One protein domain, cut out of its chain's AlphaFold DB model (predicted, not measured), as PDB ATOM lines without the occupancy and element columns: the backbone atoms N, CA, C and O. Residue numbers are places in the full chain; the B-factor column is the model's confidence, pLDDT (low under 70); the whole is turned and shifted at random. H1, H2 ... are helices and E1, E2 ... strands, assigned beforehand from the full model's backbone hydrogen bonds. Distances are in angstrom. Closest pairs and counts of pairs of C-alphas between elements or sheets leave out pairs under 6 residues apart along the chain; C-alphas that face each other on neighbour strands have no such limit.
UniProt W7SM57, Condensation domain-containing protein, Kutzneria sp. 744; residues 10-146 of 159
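This is residues 10 to 146 of the 159 residues of the protein "Condensation domain-containing protein" of Kutzneria sp. 744 (UniProt W7SM57). The hairpin of E3 and E4 is covered on one side by H3 and on the other by H1, which packs on the longest helix, H4. A second hairpin, E1 and E2, lies toward the other end of the long axis with H5 near it, and short H2 lies in the middle between the two parts. The printed part has 137 residues with five named helices and four named strands, in the order H1, H2, E1, E2, H3, E3, E4, H4, H5. Each of its two sheets has two antiparallel strands, E1 - E2 and E3 - E4, and the class is mixed, helices and strands. The whole is compact, with a radius of gyration of the C-alphas of 16.3 A and spans of 49 by 35 by 26 A.

H1, residues 10 to 22, and H4, residues 97 to 116, touch at a steep tilt of 43 degrees, opposite ways; their closest C-alphas, of Val 15 and Leu 110, are 6.1 A apart. H2, residues 24 to 27, only just touches H1, with 3 pairs of C-alphas within 8 A, and only at the corner, through residues 20 to 21 of H1. E1, residues 28 to 32, and E2, residues 38 to 42, form an antiparallel hairpin; N 39 and O 31 are within hydrogen-bond range at 2.8 A. H3, residues 57 to 65, touches no helix. E3, residues 76 to 81, and E4, residues 86 to 90, form another antiparallel hairpin, with N 79 and O 87 at 2.8 A. The closest C-alphas of H3 and E4, of Val 64 and Val 89, are 6.4 A apart. H1 and E3 are near each other, with 6 pairs of C-alphas within 10 A. Residues 53 to 54 pair, parallel, with residues 80 to 81 of E3. H5, residues 129 to 137, touches H2, where the closest C-alphas, of Val 25 and Pro 129, are 6.5 A apart; H4 and H5 are apart. In H1, H3, H4 and H5 every O i to N i+4 pair is within hydrogen-bond range; H2 is too short for one.

H1 begins at C-alpha 10 (249.174, 195.769, 156.971) and is 18.5 A long. E3 is 16.8 A long. H4 is 28.7 A long and ends at C-alpha 116 (260.228, 184.995, 160.557). H5 ends at C-alpha 137 (231.381, 170.259, 132.056).

The C-alphas farthest apart, of Asp 35 and Gln 116, are 50.6 A apart. The printed part has no cut. The links E2 to H3 and H4 to H5 are long. Mean pLDDT of the printed part is 87.2; residues 46 to 49 and 140 to 146 are under 70.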
ATOM      1  N   ASP A  10     248.705 195.707 158.356       89.25
ATOM      2  CA  ASP A  10     249.174 195.769 156.971       89.25
ATOM      3  C   ASP A  10     249.824 194.448 156.539       89.25
ATOM      4  O   ASP A  10     249.460 193.896 155.504       89.25
ATOM      5  N   GLN A  11     250.690 193.874 157.376       90.75
ATOM      6  CA  GLN A  11     251.337 192.591 157.089       90.75
ATOM      7  C   GLN A  11     250.345 191.428 157.112       90.75
ATOM      8  O   GLN A  11     250.445 190.508 156.301       90.75
ATOM      9  N   VAL A  12     249.360 191.467 158.014       90.62
ATOM     10  CA  VAL A  12     248.275 190.473 158.028       90.62
ATOM     11  C   VAL A  12     247.453 190.568 156.741       90.62
ATOM     12  O   VAL A  12     247.158 189.542 156.131       90.62
ATOM     13  N   ARG A  13     247.133 191.782 156.274       90.44
ATOM     14  CA  ARG A  13     246.427 191.992 154.997       90.44
ATOM     15  C   ARG A  13     247.234 191.491 153.800       90.44
ATOM     16  O   ARG A  13     246.649 190.887 152.909       90.44
ATOM     17  N   GLU A  14     248.553 191.684 153.778       90.62
ATOM     18  CA  GLU A  14     249.433 191.133 152.732       90.62
ATOM     19  C   GLU A  14     249.412 189.599 152.698       90.62
ATOM     20  O   GLU A  14     249.320 188.988 151.628       90.62
ATOM     21  N   VAL A  15     249.456 188.964 153.870       92.25
ATOM     22  CA  VAL A  15     249.372 187.503 154.002       92.25
ATOM     23  C   VAL A  15     248.015 186.989 153.521       92.25
ATOM     24  O   VAL A  15     247.957 186.080 152.694       92.25
ATOM     25  N   VAL A  16     246.927 187.609 153.975       91.69
ATOM     26  CA  VAL A  16     245.565 187.281 153.534       91.69
ATOM     27  C   VAL A  16     245.425 187.446 152.019       91.69
ATOM     28  O   VAL A  16     244.890 186.565 151.347       91.69
ATOM     29  N   ARG A  17     245.963 188.533 151.453       91.44
ATOM     30  CA  ARG A  17     245.987 188.763 150.003       91.44
ATOM     31  C   ARG A  17     246.706 187.638 149.264       91.44
ATOM     32  O   ARG A  17     246.224 187.196 148.227       91.44
ATOM     33  N   SER A  18     247.823 187.159 149.804       91.56
ATOM     34  CA  SER A  18     248.592 186.055 149.217       91.56
ATOM     35  C   SER A  18     247.790 184.748 149.198       91.56
ATOM     36  O   SER A  18     247.787 184.051 148.185       91.56
ATOM     37  N   LEU A  19     247.047 184.455 150.272       92.12
ATOM     38  CA  LEU A  19     246.151 183.297 150.334       92.12
ATOM     39  C   LEU A  19     245.024 183.397 149.291       92.12
ATOM     40  O   LEU A  19     244.779 182.446 148.553       92.12
ATOM     41  N   VAL A  20     244.368 184.557 149.184       91.56
ATOM     42  CA  VAL A  20     243.274 184.762 148.217       91.56
ATOM     43  C   VAL A  20     243.764 184.698 146.766       91.56
ATOM     44  O   VAL A  20     243.075 184.158 145.908       91.56
ATOM     45  N   LEU A  21     244.973 185.188 146.471       90.00
ATOM     46  CA  LEU A  21     245.567 185.051 145.133       90.00
ATOM     47  C   LEU A  21     245.868 183.595 144.769       90.00
ATOM     48  O   LEU A  21     245.713 183.207 143.609       90.00
ATOM     49  N   ARG A  22     246.291 182.796 145.753       90.44
ATOM     50  CA  ARG A  22     246.622 181.380 145.573       90.44
ATOM     51  C   ARG A  22     245.392 180.503 145.324       90.44
ATOM     52  O   ARG A  22     245.491 179.536 144.572       90.44
ATOM     53  N   HIS A  23     244.249 180.845 145.917       91.69
ATOM     54  CA  HIS A  23     243.000 180.089 145.788       91.69
ATOM     55  C   HIS A  23     241.974 180.867 144.969       91.69
ATOM     56  O   HIS A  23     241.298 181.753 145.487       91.69
ATOM     57  N   GLU A  24     241.804 180.505 143.695       91.75
ATOM     58  CA  GLU A  24     240.888 181.190 142.771       91.75
ATOM     59  C   GLU A  24     239.457 181.251 143.313       91.75
ATOM     60  O   GLU A  24     238.771 182.258 143.146       91.75
ATOM     61  N   VAL A  25     239.027 180.209 144.029       91.81
ATOM     62  CA  VAL A  25     237.692 180.140 144.635       91.81
ATOM     63  C   VAL A  25     237.436 181.269 145.642       91.81
ATOM     64  O   VAL A  25     236.314 181.750 145.741       91.81
ATOM     65  N   LEU A  26     238.470 181.764 146.333       92.50
ATOM     66  CA  LEU A  26     238.351 182.867 147.295       92.50
ATOM     67  C   LEU A  26     238.209 184.239 146.624       92.50
ATOM     68  O   LEU A  26     237.865 185.214 147.278       92.50
ATOM     69  N   ARG A  27     238.455 184.323 145.317       92.31
ATOM     70  CA  ARG A  27     238.222 185.510 144.479       92.31
ATOM     71  C   ARG A  27     237.203 185.212 143.382       92.31
ATOM     72  O   ARG A  27     237.278 185.780 142.298       92.31
ATOM     73  N   THR A  28     236.282 184.287 143.646       92.00
ATOM     74  CA  THR A  28     235.211 183.904 142.724       92.00
ATOM     75  C   THR A  28     233.871 184.398 143.246       92.00
ATOM     76  O   THR A  28     233.538 184.141 144.401       92.00
ATOM     77  N   THR A  29     233.095 185.068 142.392       93.12
ATOM     78  CA  THR A  29     231.667 185.311 142.640       93.12
ATOM     79  C   THR A  29     230.806 184.308 141.877       93.12
ATOM     80  O   THR A  29     231.208 183.761 140.845       93.12
ATOM     81  N   PHE A  30     229.620 184.050 142.415       91.81
ATOM     82  CA  PHE A  30     228.695 183.020 141.970       91.81
ATOM     83  C   PHE A  30     227.353 183.665 141.646       91.81
ATOM     84  O   PHE A  30     226.699 184.224 142.523       91.81
ATOM     85  N   ASP A  31     226.935 183.573 140.391       93.38
ATOM     86  CA  ASP A  31     225.670 184.119 139.917       93.38
ATOM     87  C   ASP A  31     225.038 183.209 138.851       93.38
ATOM     88  O   ASP A  31     225.480 182.081 138.608       93.38
ATOM     89  N   ALA A  32     223.947 183.676 138.248       91.38
ATOM     90  CA  ALA A  32     223.314 183.028 137.109       91.38
ATOM     91  C   ALA A  32     223.537 183.852 135.828       91.38
ATOM     92  O   ALA A  32     223.701 185.075 135.865       91.38
ATOM     93  N   ASP A  33     223.601 183.200 134.667       88.25
ATOM     94  CA  ASP A  33     223.548 183.878 133.363       88.25
ATOM     95  C   ASP A  33     222.132 184.267 132.954       88.25
ATOM     96  O   ASP A  33     221.168 184.025 133.679       88.25
ATOM     97  N   GLY A  34     222.023 184.930 131.802       85.75
ATOM     98  CA  GLY A  34     220.733 185.351 131.253       85.75
ATOM     99  C   GLY A  34     219.772 184.186 130.994       85.75
ATOM    100  O   GLY A  34     218.567 184.410 130.941       85.75
ATOM    101  N   ASP A  35     220.289 182.956 130.906       90.06
ATOM    102  CA  ASP A  35     219.523 181.722 130.730       90.06
ATOM    103  C   ASP A  35     219.277 180.987 132.067       90.06
ATOM    104  O   ASP A  35     218.760 179.868 132.082       90.06
ATOM    105  N   GLY A  36     219.658 181.587 133.201       89.88
ATOM    106  CA  GLY A  36     219.498 181.016 134.539       89.88
ATOM    107  C   GLY A  36     220.524 179.937 134.900       89.88
ATOM    108  O   GLY A  36     220.330 179.220 135.883       89.88
ATOM    109  N   ARG A  37     221.609 179.778 134.132       88.50
ATOM    110  CA  ARG A  37     222.627 178.749 134.391       88.50
ATOM    111  C   ARG A  37     223.677 179.253 135.385       88.50
ATOM    112  O   ARG A  37     224.104 180.402 135.269       88.50
ATOM    113  N   PRO A  38     224.167 178.402 136.308       88.94
ATOM    114  CA  PRO A  38     225.210 178.791 137.251       88.94
ATOM    115  C   PRO A  38     226.506 179.221 136.552       88.94
ATOM    116  O   PRO A  38     227.116 178.453 135.789       88.94
ATOM    117  N   ARG A  39     226.969 180.426 136.876       89.25
ATOM    118  CA  ARG A  39     228.232 181.001 136.421       89.25
ATOM    119  C   ARG A  39     229.130 181.293 137.623       89.25
ATOM    120  O   ARG A  39     228.687 181.719 138.683       89.25
ATOM    121  N   GLN A  40     230.415 181.010 137.426       91.38
ATOM    122  CA  GLN A  40     231.494 181.350 138.345       91.38
ATOM    123  C   GLN A  40     232.365 182.394 137.656       91.38
ATOM    124  O   GLN A  40     232.820 182.161 136.535       91.38
ATOM    125  N   SER A  41     232.589 183.522 138.318       91.19
ATOM    126  CA  SER A  41     233.389 184.625 137.790       91.19
ATOM    127  C   SER A  41     234.619 184.803 138.668       91.19
ATOM    128  O   SER A  41     234.506 185.244 139.808       91.19
ATOM    129  N   VAL A  42     235.785 184.414 138.149       91.25
ATOM    130  CA  VAL A  42     237.072 184.533 138.847       91.25
ATOM    131  C   VAL A  42     237.648 185.927 138.596       91.25
ATOM    132  O   VAL A  42     237.892 186.290 137.448       91.25
ATOM    133  N   HIS A  43     237.907 186.687 139.656       89.19
ATOM    134  CA  HIS A  43     238.389 188.070 139.580       89.19
ATOM    135  C   HIS A  43     239.910 188.127 139.675       89.19
ATOM    136  O   HIS A  43     240.471 187.555 140.605       89.19
ATOM    137  N   GLU A  44     240.600 188.785 138.735       84.44
ATOM    138  CA  GLU A  44     242.071 188.934 138.765       84.44
ATOM    139  C   GLU A  44     242.550 189.726 139.987       84.44
ATOM    140  O   GLU A  44     243.559 189.375 140.602       84.44
ATOM    141  N   ASP A  45     241.780 190.744 140.367       76.38
ATOM    142  CA  ASP A  45     242.027 191.538 141.557       76.38
ATOM    143  C   ASP A  45     241.391 190.935 142.805       76.38
ATOM    144  O   ASP A  45     240.374 190.238 142.796       76.38
ATOM    145  N   VAL A  46     242.032 191.237 143.926       68.00
ATOM    146  CA  VAL A  46     241.699 190.663 145.216       68.00
ATOM    147  C   VAL A  46     240.621 191.505 145.892       68.00
ATOM    148  O   VAL A  46     240.906 192.582 146.411       68.00
ATOM    149  N   LEU A  47     239.404 190.968 145.971       63.44
ATOM    150  CA  LEU A  47     238.344 191.457 146.859       63.44
ATOM    151  C   LEU A  47     238.636 191.046 148.315       63.44
ATOM    152  O   LEU A  47     237.833 190.377 148.959       63.44
ATOM    153  N   VAL A  48     239.815 191.378 148.849       63.06
ATOM    154  CA  VAL A  48     240.080 191.132 150.273       63.06
ATOM    155  C   VAL A  48     239.364 192.203 151.066       63.06
ATOM    156  O   VAL A  48     239.662 193.394 150.961       63.06
ATOM    157  N   ALA A  49     238.395 191.737 151.845       61.56
ATOM    158  CA  ALA A  49     237.658 192.555 152.779       61.56
ATOM    159  C   ALA A  49     238.612 193.286 153.733       61.56
ATOM    160  O   ALA A  49     239.744 192.861 153.994       61.56
ATOM    161  N   ALA A  50     238.114 194.389 154.285       77.38
ATOM    162  CA  ALA A  50     238.729 195.031 155.431       77.38
ATOM    163  C   ALA A  50     239.067 193.992 156.517       77.38
ATOM    164  O   ALA A  50     238.435 192.943 156.613       77.38
ATOM    165  N   LEU A  51     240.048 194.319 157.356       88.31
ATOM    166  CA  LEU A  51     240.353 193.557 158.566       88.31
ATOM    167  C   LEU A  51     239.748 194.314 159.764       88.31
ATOM    168  O   LEU A  51     240.491 195.035 160.435       88.31
ATOM    169  N   PRO A  52     238.413 194.284 159.973       91.94
ATOM    170  CA  PRO A  52     237.773 194.984 161.075       91.94
ATOM    171  C   PRO A  52     238.261 194.439 162.413       91.94
ATOM    172  O   PRO A  52     238.571 193.250 162.544       91.94
ATOM    173  N   HIS A  53     238.299 195.321 163.409       92.25
ATOM    174  CA  HIS A  53     238.499 194.913 164.790       92.25
ATOM    175  C   HIS A  53     237.173 194.453 165.400       92.25
ATOM    176  O   HIS A  53     236.145 195.108 165.261       92.25
ATOM    177  N   ILE A  54     237.223 193.295 166.047       93.62
ATOM    178  CA  ILE A  54     236.123 192.637 166.740       93.62
ATOM    179  C   ILE A  54     236.367 192.862 168.228       93.62
ATOM    180  O   ILE A  54     237.281 192.274 168.818       93.62
ATOM    181  N   GLU A  55     235.590 193.778 168.798       92.50
ATOM    182  CA  GLU A  55     235.840 194.326 170.131       92.50
ATOM    183  C   GLU A  55     235.292 193.434 171.247       92.50
ATOM    184  O   GLU A  55     235.875 193.372 172.331       92.50
ATOM    185  N   ASP A  56     234.204 192.713 170.970       93.31
ATOM    186  CA  ASP A  56     233.452 191.932 171.946       93.31
ATOM    187  C   ASP A  56     232.801 190.671 171.336       93.31
ATOM    188  O   ASP A  56     232.876 190.386 170.139       93.31
ATOM    189  N   GLU A  57     232.161 189.873 172.187       92.19
ATOM    190  CA  GLU A  57     231.489 188.636 171.776       92.19
ATOM    191  C   GLU A  57     230.283 188.881 170.857       92.19
ATOM    192  O   GLU A  57     230.008 188.072 169.972       92.19
ATOM    193  N   GLN A  58     229.584 190.008 171.017       94.69
ATOM    194  CA  GLN A  58     228.414 190.338 170.204       94.69
ATOM    195  C   GLN A  58     228.819 190.683 168.765       94.69
ATOM    196  O   GLN A  58     228.246 190.159 167.811       94.69
ATOM    197  N   SER A  59     229.838 191.521 168.595       94.25
ATOM    198  CA  SER A  59     230.442 191.835 167.298       94.25
ATOM    199  C   SER A  59     231.062 190.597 166.654       94.25
ATOM    200  O   SER A  59     230.930 190.418 165.444       94.25
ATOM    201  N   ARG A  60     231.650 189.687 167.446       93.69
ATOM    202  CA  ARG A  60     232.131 188.392 166.944       93.69
ATOM    203  C   ARG A  60     230.996 187.544 166.384       93.69
ATOM    204  O   ARG A  60     231.130 186.999 165.292       93.69
ATOM    205  N   HIS A  61     229.895 187.436 167.119       94.88
ATOM    206  CA  HIS A  61     228.718 186.685 166.697       94.88
ATOM    207  C   HIS A  61     228.138 187.245 165.398       94.88
ATOM    208  O   HIS A  61     227.968 186.510 164.430       94.88
ATOM    209  N   LEU A  62     227.931 188.564 165.337       94.75
ATOM    210  CA  LEU A  62     227.456 189.238 164.128       94.75
ATOM    211  C   LEU A  62     228.399 189.012 162.943       94.75
ATOM    212  O   LEU A  62     227.937 188.717 161.847       94.75
ATOM    213  N   PHE A  63     229.713 189.103 163.154       93.81
ATOM    214  CA  PHE A  63     230.705 188.873 162.105       93.81
ATOM    215  C   PHE A  63     230.629 187.453 161.521       93.81
ATOM    216  O   PHE A  63     230.728 187.285 160.306       93.81
ATOM    217  N   VAL A  64     230.441 186.441 162.374       93.19
ATOM    218  CA  VAL A  64     230.353 185.029 161.966       93.19
ATOM    219  C   VAL A  64     229.021 184.706 161.293       93.19
ATOM    220  O   VAL A  64     229.005 183.973 160.307       93.19
ATOM    221  N   GLU A  65     227.915 185.246 161.801       94.69
ATOM    222  CA  GLU A  65     226.574 184.928 161.301       94.69
ATOM    223  C   GLU A  65     226.141 185.754 160.093       94.69
ATOM    224  O   GLU A  65     225.180 185.382 159.417       94.69
ATOM    225  N   THR A  66     226.820 186.869 159.809       94.06
ATOM    226  CA  THR A  66     226.482 187.708 158.656       94.06
ATOM    227  C   THR A  66     226.561 186.867 157.377       94.06
ATOM    228  O   THR A  66     227.644 186.378 157.037       94.06
ATOM    229  N   PRO A  67     225.451 186.703 156.633       93.62
ATOM    230  CA  PRO A  67     225.447 185.899 155.419       93.62
ATOM    231  C   PRO A  67     226.397 186.455 154.366       93.62
ATOM    232  O   PRO A  67     226.672 187.658 154.347       93.62
ATOM    233  N   PHE A  68     226.881 185.583 153.483       92.81
ATOM    234  CA  PHE A  68     227.673 186.018 152.342       92.81
ATOM    235  C   PHE A  68     226.788 186.383 151.147       92.81
ATOM    236  O   PHE A  68     225.953 185.572 150.744       92.81
ATOM    237  N   ASP A  69     227.002 187.552 150.542       93.00
ATOM    238  CA  ASP A  69     226.479 187.867 149.208       93.00
ATOM    239  C   ASP A  69     227.460 187.382 148.136       93.00
ATOM    240  O   ASP A  69     228.201 188.132 147.506       93.00
ATOM    241  N   VAL A  70     227.442 186.074 147.908       91.19
ATOM    242  CA  VAL A  70     228.346 185.384 146.977       91.19
ATOM    243  C   VAL A  70     228.286 185.906 145.533       91.19
ATOM    244  O   VAL A  70     229.147 185.549 144.732       91.19
ATOM    245  N   THR A  71     227.301 186.739 145.183       92.38
ATOM    246  CA  THR A  71     227.192 187.365 143.859       92.38
ATOM    247  C   THR A  71     228.137 188.557 143.688       92.38
ATOM    248  O   THR A  71     228.536 188.862 142.563       92.38
ATOM    249  N   SER A  72     228.526 189.210 144.788       89.31
ATOM    250  CA  SER A  72     229.241 190.491 144.764       89.31
ATOM    251  C   SER A  72     230.465 190.555 145.685       89.31
ATOM    252  O   SER A  72     231.336 191.400 145.475       89.31
ATOM    253  N   GLU A  73     230.589 189.653 146.660       90.12
ATOM    254  CA  GLU A  73     231.723 189.609 147.588       90.12
ATOM    255  C   GLU A  73     232.503 188.290 147.546       90.12
ATOM    256  O   GLU A  73     232.019 187.233 147.138       90.12
ATOM    257  N   SER A  74     233.751 188.378 148.009       90.69
ATOM    258  CA  SER A  74     234.628 187.233 148.247       90.69
ATOM    259  C   SER A  74     233.988 186.264 149.257       90.69
ATOM    260  O   SER A  74     233.570 186.708 150.332       90.69
ATOM    261  N   PRO A  75     233.979 184.938 149.002       92.88
ATOM    262  CA  PRO A  75     233.399 183.935 149.901       92.88
ATOM    263  C   PRO A  75     234.273 183.654 151.138       92.88
ATOM    264  O   PRO A  75     234.234 182.560 151.704       92.88
ATOM    265  N   ILE A  76     235.079 184.630 151.558       92.81
ATOM    266  CA  ILE A  76     235.874 184.612 152.781       92.81
ATOM    267  C   ILE A  76     235.976 186.019 153.382       92.81
ATOM    268  O   ILE A  76     236.172 187.005 152.667       92.81
ATOM    269  N   ARG A  77     235.871 186.107 154.712       92.75
ATOM    270  CA  ARG A  77     236.083 187.328 155.504       92.75
ATOM    271  C   ARG A  77     237.116 187.081 156.589       92.75
ATOM    272  O   ARG A  77     237.205 185.980 157.128       92.75
ATOM    273  N   PHE A  78     237.848 188.131 156.942       92.75
ATOM    274  CA  PHE A  78     238.847 188.126 158.005       92.75
ATOM    275  C   PHE A  78     238.527 189.226 159.009       92.75
ATOM    276  O   PHE A  78     238.062 190.289 158.619       92.75
ATOM    277  N   GLY A  79     238.777 188.982 160.288       92.56
ATOM    278  CA  GLY A  79     238.592 189.952 161.362       92.56
ATOM    279  C   GLY A  79     239.634 189.739 162.449       92.56
ATOM    280  O   GLY A  79     240.154 188.633 162.612       92.56
ATOM    281  N   ARG A  80     239.964 190.796 163.187       91.12
ATOM    282  CA  ARG A  80     240.979 190.749 164.242       91.12
ATOM    283  C   ARG A  80     240.349 191.019 165.597       91.12
ATOM    284  O   ARG A  80     239.623 191.990 165.735       91.12
ATOM    285  N   THR A  81     240.597 190.181 166.596       91.31
ATOM    286  CA  THR A  81     240.077 190.428 167.951       91.31
ATOM    287  C   THR A  81     240.925 191.460 168.688       91.31
ATOM    288  O   THR A  81     242.103 191.641 168.377       91.31
ATOM    289  N   SER A  82     240.375 192.059 169.747       86.56
ATOM    290  CA  SER A  82     241.137 192.894 170.693       86.56
ATOM    291  C   SER A  82     242.334 192.172 171.334       86.56
ATOM    292  O   SER A  82     243.308 192.811 171.725       86.56
ATOM    293  N   ALA A  83     242.294 190.837 171.428       84.88
ATOM    294  CA  ALA A  83     243.413 190.019 171.904       84.88
ATOM    295  C   ALA A  83     244.518 189.830 170.843       84.88
ATOM    296  O   ALA A  83     245.602 189.333 171.152       84.88
ATOM    297  N   GLY A  84     244.266 190.255 169.601       83.31
ATOM    298  CA  GLY A  84     245.172 190.130 168.464       83.31
ATOM    299  C   GLY A  84     244.995 188.844 167.655       83.31
ATOM    300  O   GLY A  84     245.750 188.649 166.699       83.31
ATOM    301  N   ASP A  85     244.016 188.001 168.000       87.75
ATOM    302  CA  ASP A  85     243.709 186.770 167.270       87.75
ATOM    303  C   ASP A  85     243.100 187.078 165.906       87.75
ATOM    304  O   ASP A  85     242.320 188.019 165.746       87.75
ATOM    305  N   LEU A  86     243.410 186.228 164.929       90.12
ATOM    306  CA  LEU A  86     242.778 186.263 163.618       90.12
ATOM    307  C   LEU A  86     241.572 185.320 163.604       90.12
ATOM    308  O   LEU A  86     241.685 184.128 163.927       90.12
ATOM    309  N   ILE A  87     240.432 185.871 163.205       91.25
ATOM    310  CA  ILE A  87     239.205 185.151 162.883       91.25
ATOM    311  C   ILE A  87     239.060 185.178 161.365       91.25
ATOM    312  O   ILE A  87     239.258 186.215 160.735       91.25
ATOM    313  N   PHE A  88     238.700 184.043 160.781       91.06
ATOM    314  CA  PHE A  88     238.277 183.977 159.392       91.06
ATOM    315  C   PHE A  88     236.975 183.184 159.309       91.06
ATOM    316  O   PHE A  88     236.727 182.293 160.122       91.06
ATOM    317  N   VAL A  89     236.145 183.535 158.337       93.19
ATOM    318  CA  VAL A  89     234.876 182.867 158.048       93.19
ATOM    319  C   VAL A  89     234.864 182.607 156.556       93.19
ATOM    320  O   VAL A  89     235.117 183.525 155.780       93.19
ATOM    321  N   VAL A  90     234.604 181.366 156.160       93.12
ATOM    322  CA  VAL A  90     234.547 180.946 154.758       93.12
ATOM    323  C   VAL A  90     233.155 180.411 154.454       93.12
ATOM    324  O   VAL A  90     232.575 179.681 155.256       93.12
ATOM    325  N   SER A  91     232.605 180.789 153.303       93.31
ATOM    326  CA  SER A  91     231.327 180.260 152.837       93.31
ATOM    327  C   SER A  91     231.496 178.826 152.330       93.31
ATOM    328  O   SER A  91     232.424 178.529 151.574       93.31
ATOM    329  N   HIS A  92     230.561 177.939 152.680       92.06
ATOM    330  CA  HIS A  92     230.576 176.540 152.236       92.06
ATOM    331  C   HIS A  92     230.470 176.361 150.716       92.06
ATOM    332  O   HIS A  92     230.813 175.296 150.208       92.06
ATOM    333  N   ILE A  93     230.048 177.396 149.978       91.06
ATOM    334  CA  ILE A  93     230.103 177.389 148.509       91.06
ATOM    335  C   ILE A  93     231.543 177.286 147.985       91.06
ATOM    336  O   ILE A  93     231.764 176.759 146.898       91.06
ATOM    337  N   ALA A  94     232.515 177.790 148.755       90.69
ATOM    338  CA  ALA A  94     233.916 177.865 148.366       90.69
ATOM    339  C   ALA A  94     234.772 176.751 148.975       90.69
ATOM    340  O   ALA A  94     235.739 176.320 148.349       90.69
ATOM    341  N   ALA A  95     234.442 176.293 150.187       89.00
ATOM    342  CA  ALA A  95     235.214 175.269 150.878       89.00
ATOM    343  C   ALA A  95     234.333 174.314 151.694       89.00
ATOM    344  O   ALA A  95     233.485 174.721 152.493       89.00
ATOM    345  N   ASP A  96     234.601 173.020 151.537       89.31
ATOM    346  CA  ASP A  96     234.153 171.997 152.473       89.31
ATOM    347  C   ASP A  96     235.094 171.924 153.693       89.31
ATOM    348  O   ASP A  96     236.026 172.720 153.839       89.31
ATOM    349  N   GLY A  97     234.861 170.965 154.594       86.38
ATOM    350  CA  GLY A  97     235.702 170.799 155.782       86.38
ATOM    351  C   GLY A  97     237.179 170.539 155.459       86.38
ATOM    352  O   GLY A  97     238.048 171.024 156.179       86.38
ATOM    353  N   THR A  98     237.481 169.829 154.369       86.88
ATOM    354  CA  THR A  98     238.865 169.538 153.958       86.88
ATOM    355  C   THR A  98     239.521 170.783 153.369       86.88
ATOM    356  O   THR A  98     240.641 171.126 153.742       86.88
ATOM    357  N   GLY A  99     238.806 171.501 152.499       87.38
ATOM    358  CA  GLY A  99     239.253 172.774 151.942       87.38
ATOM    359  C   GLY A  99     239.520 173.809 153.033       87.38
ATOM    360  O   GLY A  99     240.561 174.460 153.020       87.38
ATOM    361  N   ALA A 100     238.643 173.900 154.036       89.88
ATOM    362  CA  ALA A 100     238.839 174.793 155.173       89.88
ATOM    363  C   ALA A 100     240.132 174.474 155.947       89.88
ATOM    364  O   ALA A 100     240.859 175.395 156.313       89.88
ATOM    365  N   TRP A 101     240.466 173.193 156.148       89.81
ATOM    366  CA  TRP A 101     241.729 172.799 156.785       89.81
ATOM    367  C   TRP A 101     242.963 173.190 155.968       89.81
ATOM    368  O   TRP A 101     243.931 173.670 156.552       89.81
ATOM    369  N   ILE A 102     242.919 173.049 154.640       91.12
ATOM    370  CA  ILE A 102     244.007 173.502 153.756       91.12
ATOM    371  C   ILE A 102     244.212 175.014 153.901       91.12
ATOM    372  O   ILE A 102     245.338 175.469 154.081       91.12
ATOM    373  N   LEU A 103     243.127 175.795 153.889       92.00
ATOM    374  CA  LEU A 103     243.201 177.249 154.062       92.00
ATOM    375  C   LEU A 103     243.805 177.642 155.416       92.00
ATOM    376  O   LEU A 103     244.605 178.571 155.482       92.00
ATOM    377  N   VAL A 104     243.438 176.934 156.487       91.50
ATOM    378  CA  VAL A 104     243.990 177.143 157.835       91.50
ATOM    379  C   VAL A 104     245.487 176.855 157.876       91.50
ATOM    380  O   VAL A 104     246.243 177.665 158.415       91.50
ATOM    381  N   ASP A 105     245.915 175.719 157.330       92.00
ATOM    382  CA  ASP A 105     247.317 175.299 157.346       92.00
ATOM    383  C   ASP A 105     248.197 176.275 156.552       92.00
ATOM    384  O   ASP A 105     249.177 176.813 157.071       92.00
ATOM    385  N   GLU A 106     247.771 176.629 155.337       93.81
ATOM    386  CA  GLU A 106     248.500 177.580 154.498       93.81
ATOM    387  C   GLU A 106     248.525 178.994 155.095       93.81
ATOM    388  O   GLU A 106     249.561 179.659 155.058       93.81
ATOM    389  N   LEU A 107     247.421 179.463 155.691       93.12
ATOM    390  CA  LEU A 107     247.387 180.758 156.376       93.12
ATOM    391  C   LEU A 107     248.338 180.783 157.578       93.12
ATOM    392  O   LEU A 107     249.042 181.773 157.783       93.12
ATOM    393  N   THR A 108     248.383 179.697 158.352       92.25
ATOM    394  CA  THR A 108     249.306 179.552 159.487       92.25
ATOM    395  C   THR A 108     250.753 179.657 159.016       92.25
ATOM    396  O   THR A 108     251.538 180.419 159.583       92.25
ATOM    397  N   GLU A 109     251.098 178.934 157.950       94.25
ATOM    398  CA  GLU A 109     252.440 178.938 157.376       94.25
ATOM    399  C   GLU A 109     252.814 180.307 156.792       94.25
ATOM    400  O   GLU A 109     253.918 180.794 157.039       94.25
ATOM    401  N   LEU A 110     251.897 180.979 156.089       93.94
ATOM    402  CA  LEU A 110     252.122 182.330 155.567       93.94
ATOM    403  C   LEU A 110     252.365 183.347 156.692       93.94
ATOM    404  O   LEU A 110     253.291 184.155 156.603       93.94
ATOM    405  N   LEU A 111     251.571 183.298 157.768       92.56
ATOM    406  CA  LEU A 111     251.756 184.165 158.935       92.56
ATOM    407  C   LEU A 111     253.102 183.888 159.621       92.56
ATOM    408  O   LEU A 111     253.845 184.822 159.931       92.56
ATOM    409  N   ALA A 112     253.451 182.616 159.823       92.69
ATOM    410  CA  ALA A 112     254.725 182.222 160.421       92.69
ATOM    411  C   ALA A 112     255.924 182.648 159.559       92.69
ATOM    412  O   ALA A 112     256.912 183.169 160.083       92.69
ATOM    413  N   ALA A 113     255.830 182.471 158.241       93.81
ATOM    414  CA  ALA A 113     256.851 182.876 157.287       93.81
ATOM    415  C   ALA A 113     257.067 184.394 157.301       93.81
ATOM    416  O   ALA A 113     258.209 184.856 157.404       93.81
ATOM    417  N   ARG A 114     255.975 185.173 157.311       94.06
ATOM    418  CA  ARG A 114     256.026 186.640 157.391       94.06
ATOM    419  C   ARG A 114     256.685 187.118 158.683       94.06
ATOM    420  O   ARG A 114     257.557 187.984 158.621       94.06
ATOM    421  N   ALA A 115     256.327 186.527 159.825       91.69
ATOM    422  CA  ALA A 115     256.910 186.862 161.126       91.69
ATOM    423  C   ALA A 115     258.414 186.546 161.194       91.69
ATOM    424  O   ALA A 115     259.201 187.314 161.745       91.69
ATOM    425  N   GLN A 116     258.831 185.437 160.582       92.44
ATOM    426  CA  GLN A 116     260.228 184.995 160.557       92.44
ATOM    427  C   GLN A 116     261.045 185.619 159.413       92.44
ATOM    428  O   GLN A 116     262.243 185.360 159.322       92.44
ATOM    429  N   ARG A 117     260.424 186.444 158.553       91.94
ATOM    430  CA  ARG A 117     261.036 187.026 157.343       91.94
ATOM    431  C   ARG A 117     261.685 185.968 156.444       91.94
ATOM    432  O   ARG A 117     262.816 186.129 155.988       91.94
ATOM    433  N   ARG A 118     260.954 184.883 156.206       94.12
ATOM    434  CA  ARG A 118     261.332 183.792 155.305       94.12
ATOM    435  C   ARG A 118     260.257 183.595 154.245       94.12
ATOM    436  O   ARG A 118     259.127 184.047 154.418       94.12
ATOM    437  N   ASP A 119     260.592 182.842 153.209       91.38
ATOM    438  CA  ASP A 119     259.599 182.384 152.243       91.38
ATOM    439  C   ASP A 119     258.683 181.319 152.863       91.38
ATOM    440  O   ASP A 119     259.111 180.494 153.687       91.38
ATOM    441  N   ALA A 120     257.409 181.359 152.473       92.38
ATOM    442  CA  ALA A 120     256.414 180.379 152.884       92.38
ATOM    443  C   ALA A 120     256.628 179.058 152.140       92.38
ATOM    444  O   ALA A 120     256.882 179.031 150.936       92.38
ATOM    445  N   ARG A 121     256.513 177.947 152.864       91.62
ATOM    446  CA  ARG A 121     256.679 176.591 152.340       91.62
ATOM    447  C   ARG A 121     255.311 175.954 152.173       91.62
ATOM    448  O   ARG A 121     254.892 175.139 152.987       91.62
ATOM    449  N   LEU A 122     254.610 176.371 151.128       88.75
ATOM    450  CA  LEU A 122     253.297 175.828 150.797       88.75
ATOM    451  C   LEU A 122     253.439 174.559 149.947       88.75
ATOM    452  O   LEU A 122     254.443 174.372 149.256       88.75
ATOM    453  N   GLY A 123     252.429 173.688 150.002       79.56
ATOM    454  CA  GLY A 123     252.359 172.507 149.142       79.56
ATOM    455  C   GLY A 123     252.386 172.872 147.651       79.56
ATOM    456  O   GLY A 123     252.129 174.019 147.270       79.56
ATOM    457  N   ALA A 124     252.688 171.889 146.799       73.56
ATOM    458  CA  ALA A 124     252.598 172.046 145.346       73.56
ATOM    459  C   ALA A 124     251.190 172.507 144.909       73.56
ATOM    460  O   ALA A 124     250.252 172.465 145.704       73.56
ATOM    461  N   ASP A 125     251.065 172.963 143.658       72.75
ATOM    462  CA  ASP A 125     249.847 173.575 143.112       72.75
ATOM    463  C   ASP A 125     248.560 172.863 143.551       72.75
ATOM    464  O   ASP A 125     248.338 171.684 143.266       72.75
ATOM    465  N   VAL A 126     247.706 173.607 144.259       72.25
ATOM    466  CA  VAL A 126     246.402 173.119 144.710       72.25
ATOM    467  C   VAL A 126     245.463 173.115 143.501       72.25
ATOM    468  O   VAL A 126     245.304 174.169 142.872       72.25
ATOM    469  N   PRO A 127     244.831 171.974 143.156       80.50
ATOM    470  CA  PRO A 127     243.834 171.930 142.094       80.50
ATOM    471  C   PRO A 127     242.728 172.950 142.361       80.50
ATOM    472  O   PRO A 127     242.125 172.951 143.434       80.50
ATOM    473  N   GLN A 128     242.454 173.818 141.390       85.81
ATOM    474  CA  GLN A 128     241.473 174.878 141.584       85.81
ATOM    475  C   GLN A 128     240.059 174.340 141.322       85.81
ATOM    476  O   GLN A 128     239.837 173.674 140.304       85.81
ATOM    477  N   PRO A 129     239.067 174.647 142.181       84.62
ATOM    478  CA  PRO A 129     237.682 174.215 141.967       84.62
ATOM    479  C   PRO A 129     237.118 174.620 140.601       84.62
ATOM    480  O   PRO A 129     236.346 173.878 139.995       84.62
ATOM    481  N   VAL A 130     237.559 175.762 140.070       81.75
ATOM    482  CA  VAL A 130     237.170 176.238 138.737       81.75
ATOM    483  C   VAL A 130     237.658 175.305 137.630       81.75
ATOM    484  O   VAL A 130     236.901 175.017 136.707       81.75
ATOM    485  N   ASP A 131     238.875 174.768 137.744       84.44
ATOM    486  CA  ASP A 131     239.417 173.800 136.784       84.44
ATOM    487  C   ASP A 131     238.657 172.472 136.858       84.44
ATOM    488  O   ASP A 131     238.371 171.851 135.831       84.44
ATOM    489  N   ARG A 132     238.258 172.066 138.070       83.25
ATOM    490  CA  ARG A 132     237.426 170.881 138.291       83.25
ATOM    491  C   ARG A 132     236.034 171.030 137.670       83.25
ATOM    492  O   ARG A 132     235.604 170.132 136.951       83.25
ATOM    493  N   ALA A 133     235.358 172.159 137.884       83.44
ATOM    494  CA  ALA A 133     234.052 172.436 137.280       83.44
ATOM    495  C   ALA A 133     234.126 172.438 135.744       83.44
ATOM    496  O   ALA A 133     233.242 171.932 135.053       83.44
ATOM    497  N   CYS A 134     235.220 172.976 135.213       82.00
ATOM    498  CA  CYS A 134     235.569 172.938 133.803       82.00
ATOM    499  C   CYS A 134     235.688 171.507 133.258       82.00
ATOM    500  O   CYS A 134     235.032 171.146 132.278       82.00
ATOM    501  N   HIS A 135     236.474 170.674 133.942       80.75
ATOM    502  CA  HIS A 135     236.661 169.266 133.610       80.75
ATOM    503  C   HIS A 135     235.336 168.494 133.605       80.75
ATOM    504  O   HIS A 135     235.074 167.737 132.674       80.75
ATOM    505  N   GLU A 136     234.471 168.715 134.596       84.69
ATOM    506  CA  GLU A 136     233.163 168.057 134.692       84.69
ATOM    507  C   GLU A 136     232.218 168.463 133.552       84.69
ATOM    508  O   GLU A 136     231.579 167.600 132.949       84.69
ATOM    509  N   ARG A 137     232.180 169.754 133.190       79.19
ATOM    510  CA  ARG A 137     231.381 170.259 132.056       79.19
ATOM    511  C   ARG A 137     231.865 169.718 130.714       79.19
ATOM    512  O   ARG A 137     231.054 169.377 129.859       79.19
ATOM    513  N   ALA A 138     233.182 169.637 130.533       76.12
ATOM    514  CA  ALA A 138     233.800 169.202 129.287       76.12
ATOM    515  C   ALA A 138     233.947 167.671 129.173       76.12
ATOM    516  O   ALA A 138     234.580 167.186 128.232       76.12
ATOM    517  N   GLY A 139     233.403 166.900 130.123       75.44
ATOM    518  CA  GLY A 139     233.491 165.437 130.122       75.44
ATOM    519  C   GLY A 139     234.919 164.905 130.280       75.44
ATOM    520  O   GLY A 139     235.244 163.848 129.748       75.44
ATOM    521  N   GLY A 140     235.784 165.649 130.968       63.34
ATOM    522  CA  GLY A 140     237.135 165.221 131.310       63.34
ATOM    523  C   GLY A 140     238.280 166.067 130.739       63.34
ATOM    524  O   GLY A 140     239.445 165.695 130.886       63.34
ATOM    525  N   ARG A 141     237.992 167.188 130.068       58.06
ATOM    526  CA  ARG A 141     239.003 167.985 129.346       58.06
ATOM    527  C   ARG A 141     239.548 169.169 130.169       58.06
ATOM    528  O   ARG A 141     238.835 169.682 131.026       58.06
ATOM    529  N   PRO A 142     240.809 169.598 129.953       59.66
ATOM    530  CA  PRO A 142     241.426 170.700 130.702       59.66
ATOM    531  C   PRO A 142     240.833 172.072 130.343       59.66
ATOM    532  O   PRO A 142     240.311 172.260 129.248       59.66
ATOM    533  N   ARG A 143     240.994 173.063 131.236       58.09
ATOM    534  CA  ARG A 143     240.432 174.428 131.115       58.09
ATOM    535  C   ARG A 143     240.804 175.190 129.839       58.09
ATOM    536  O   ARG A 143     240.071 176.082 129.432       58.09
ATOM    537  N   ALA A 144     241.916 174.842 129.196       59.78
ATOM    538  CA  ALA A 144     242.295 175.415 127.905       59.78
ATOM    539  C   ALA A 144     241.362 174.993 126.744       59.78
ATOM    540  O   ALA A 144     241.488 175.536 125.648       59.78
ATOM    541  N   ASP A 145     240.449 174.032 126.951       53.91
ATOM    542  CA  ASP A 145     239.465 173.627 125.944       53.91
ATOM    543  C   ASP A 145     238.368 174.705 125.785       53.91
ATOM    544  O   ASP A 145     237.780 175.132 126.781       53.91
ATOM    545  N   PRO A 146     238.031 175.136 124.554       53.03
ATOM    546  CA  PRO A 146     236.965 176.111 124.304       53.03
ATOM    547  C   PRO A 146     235.586 175.713 124.867       53.03
ATOM    548  O   PRO A 146     234.749 176.590 125.089       53.03
TER     549      PRO A 146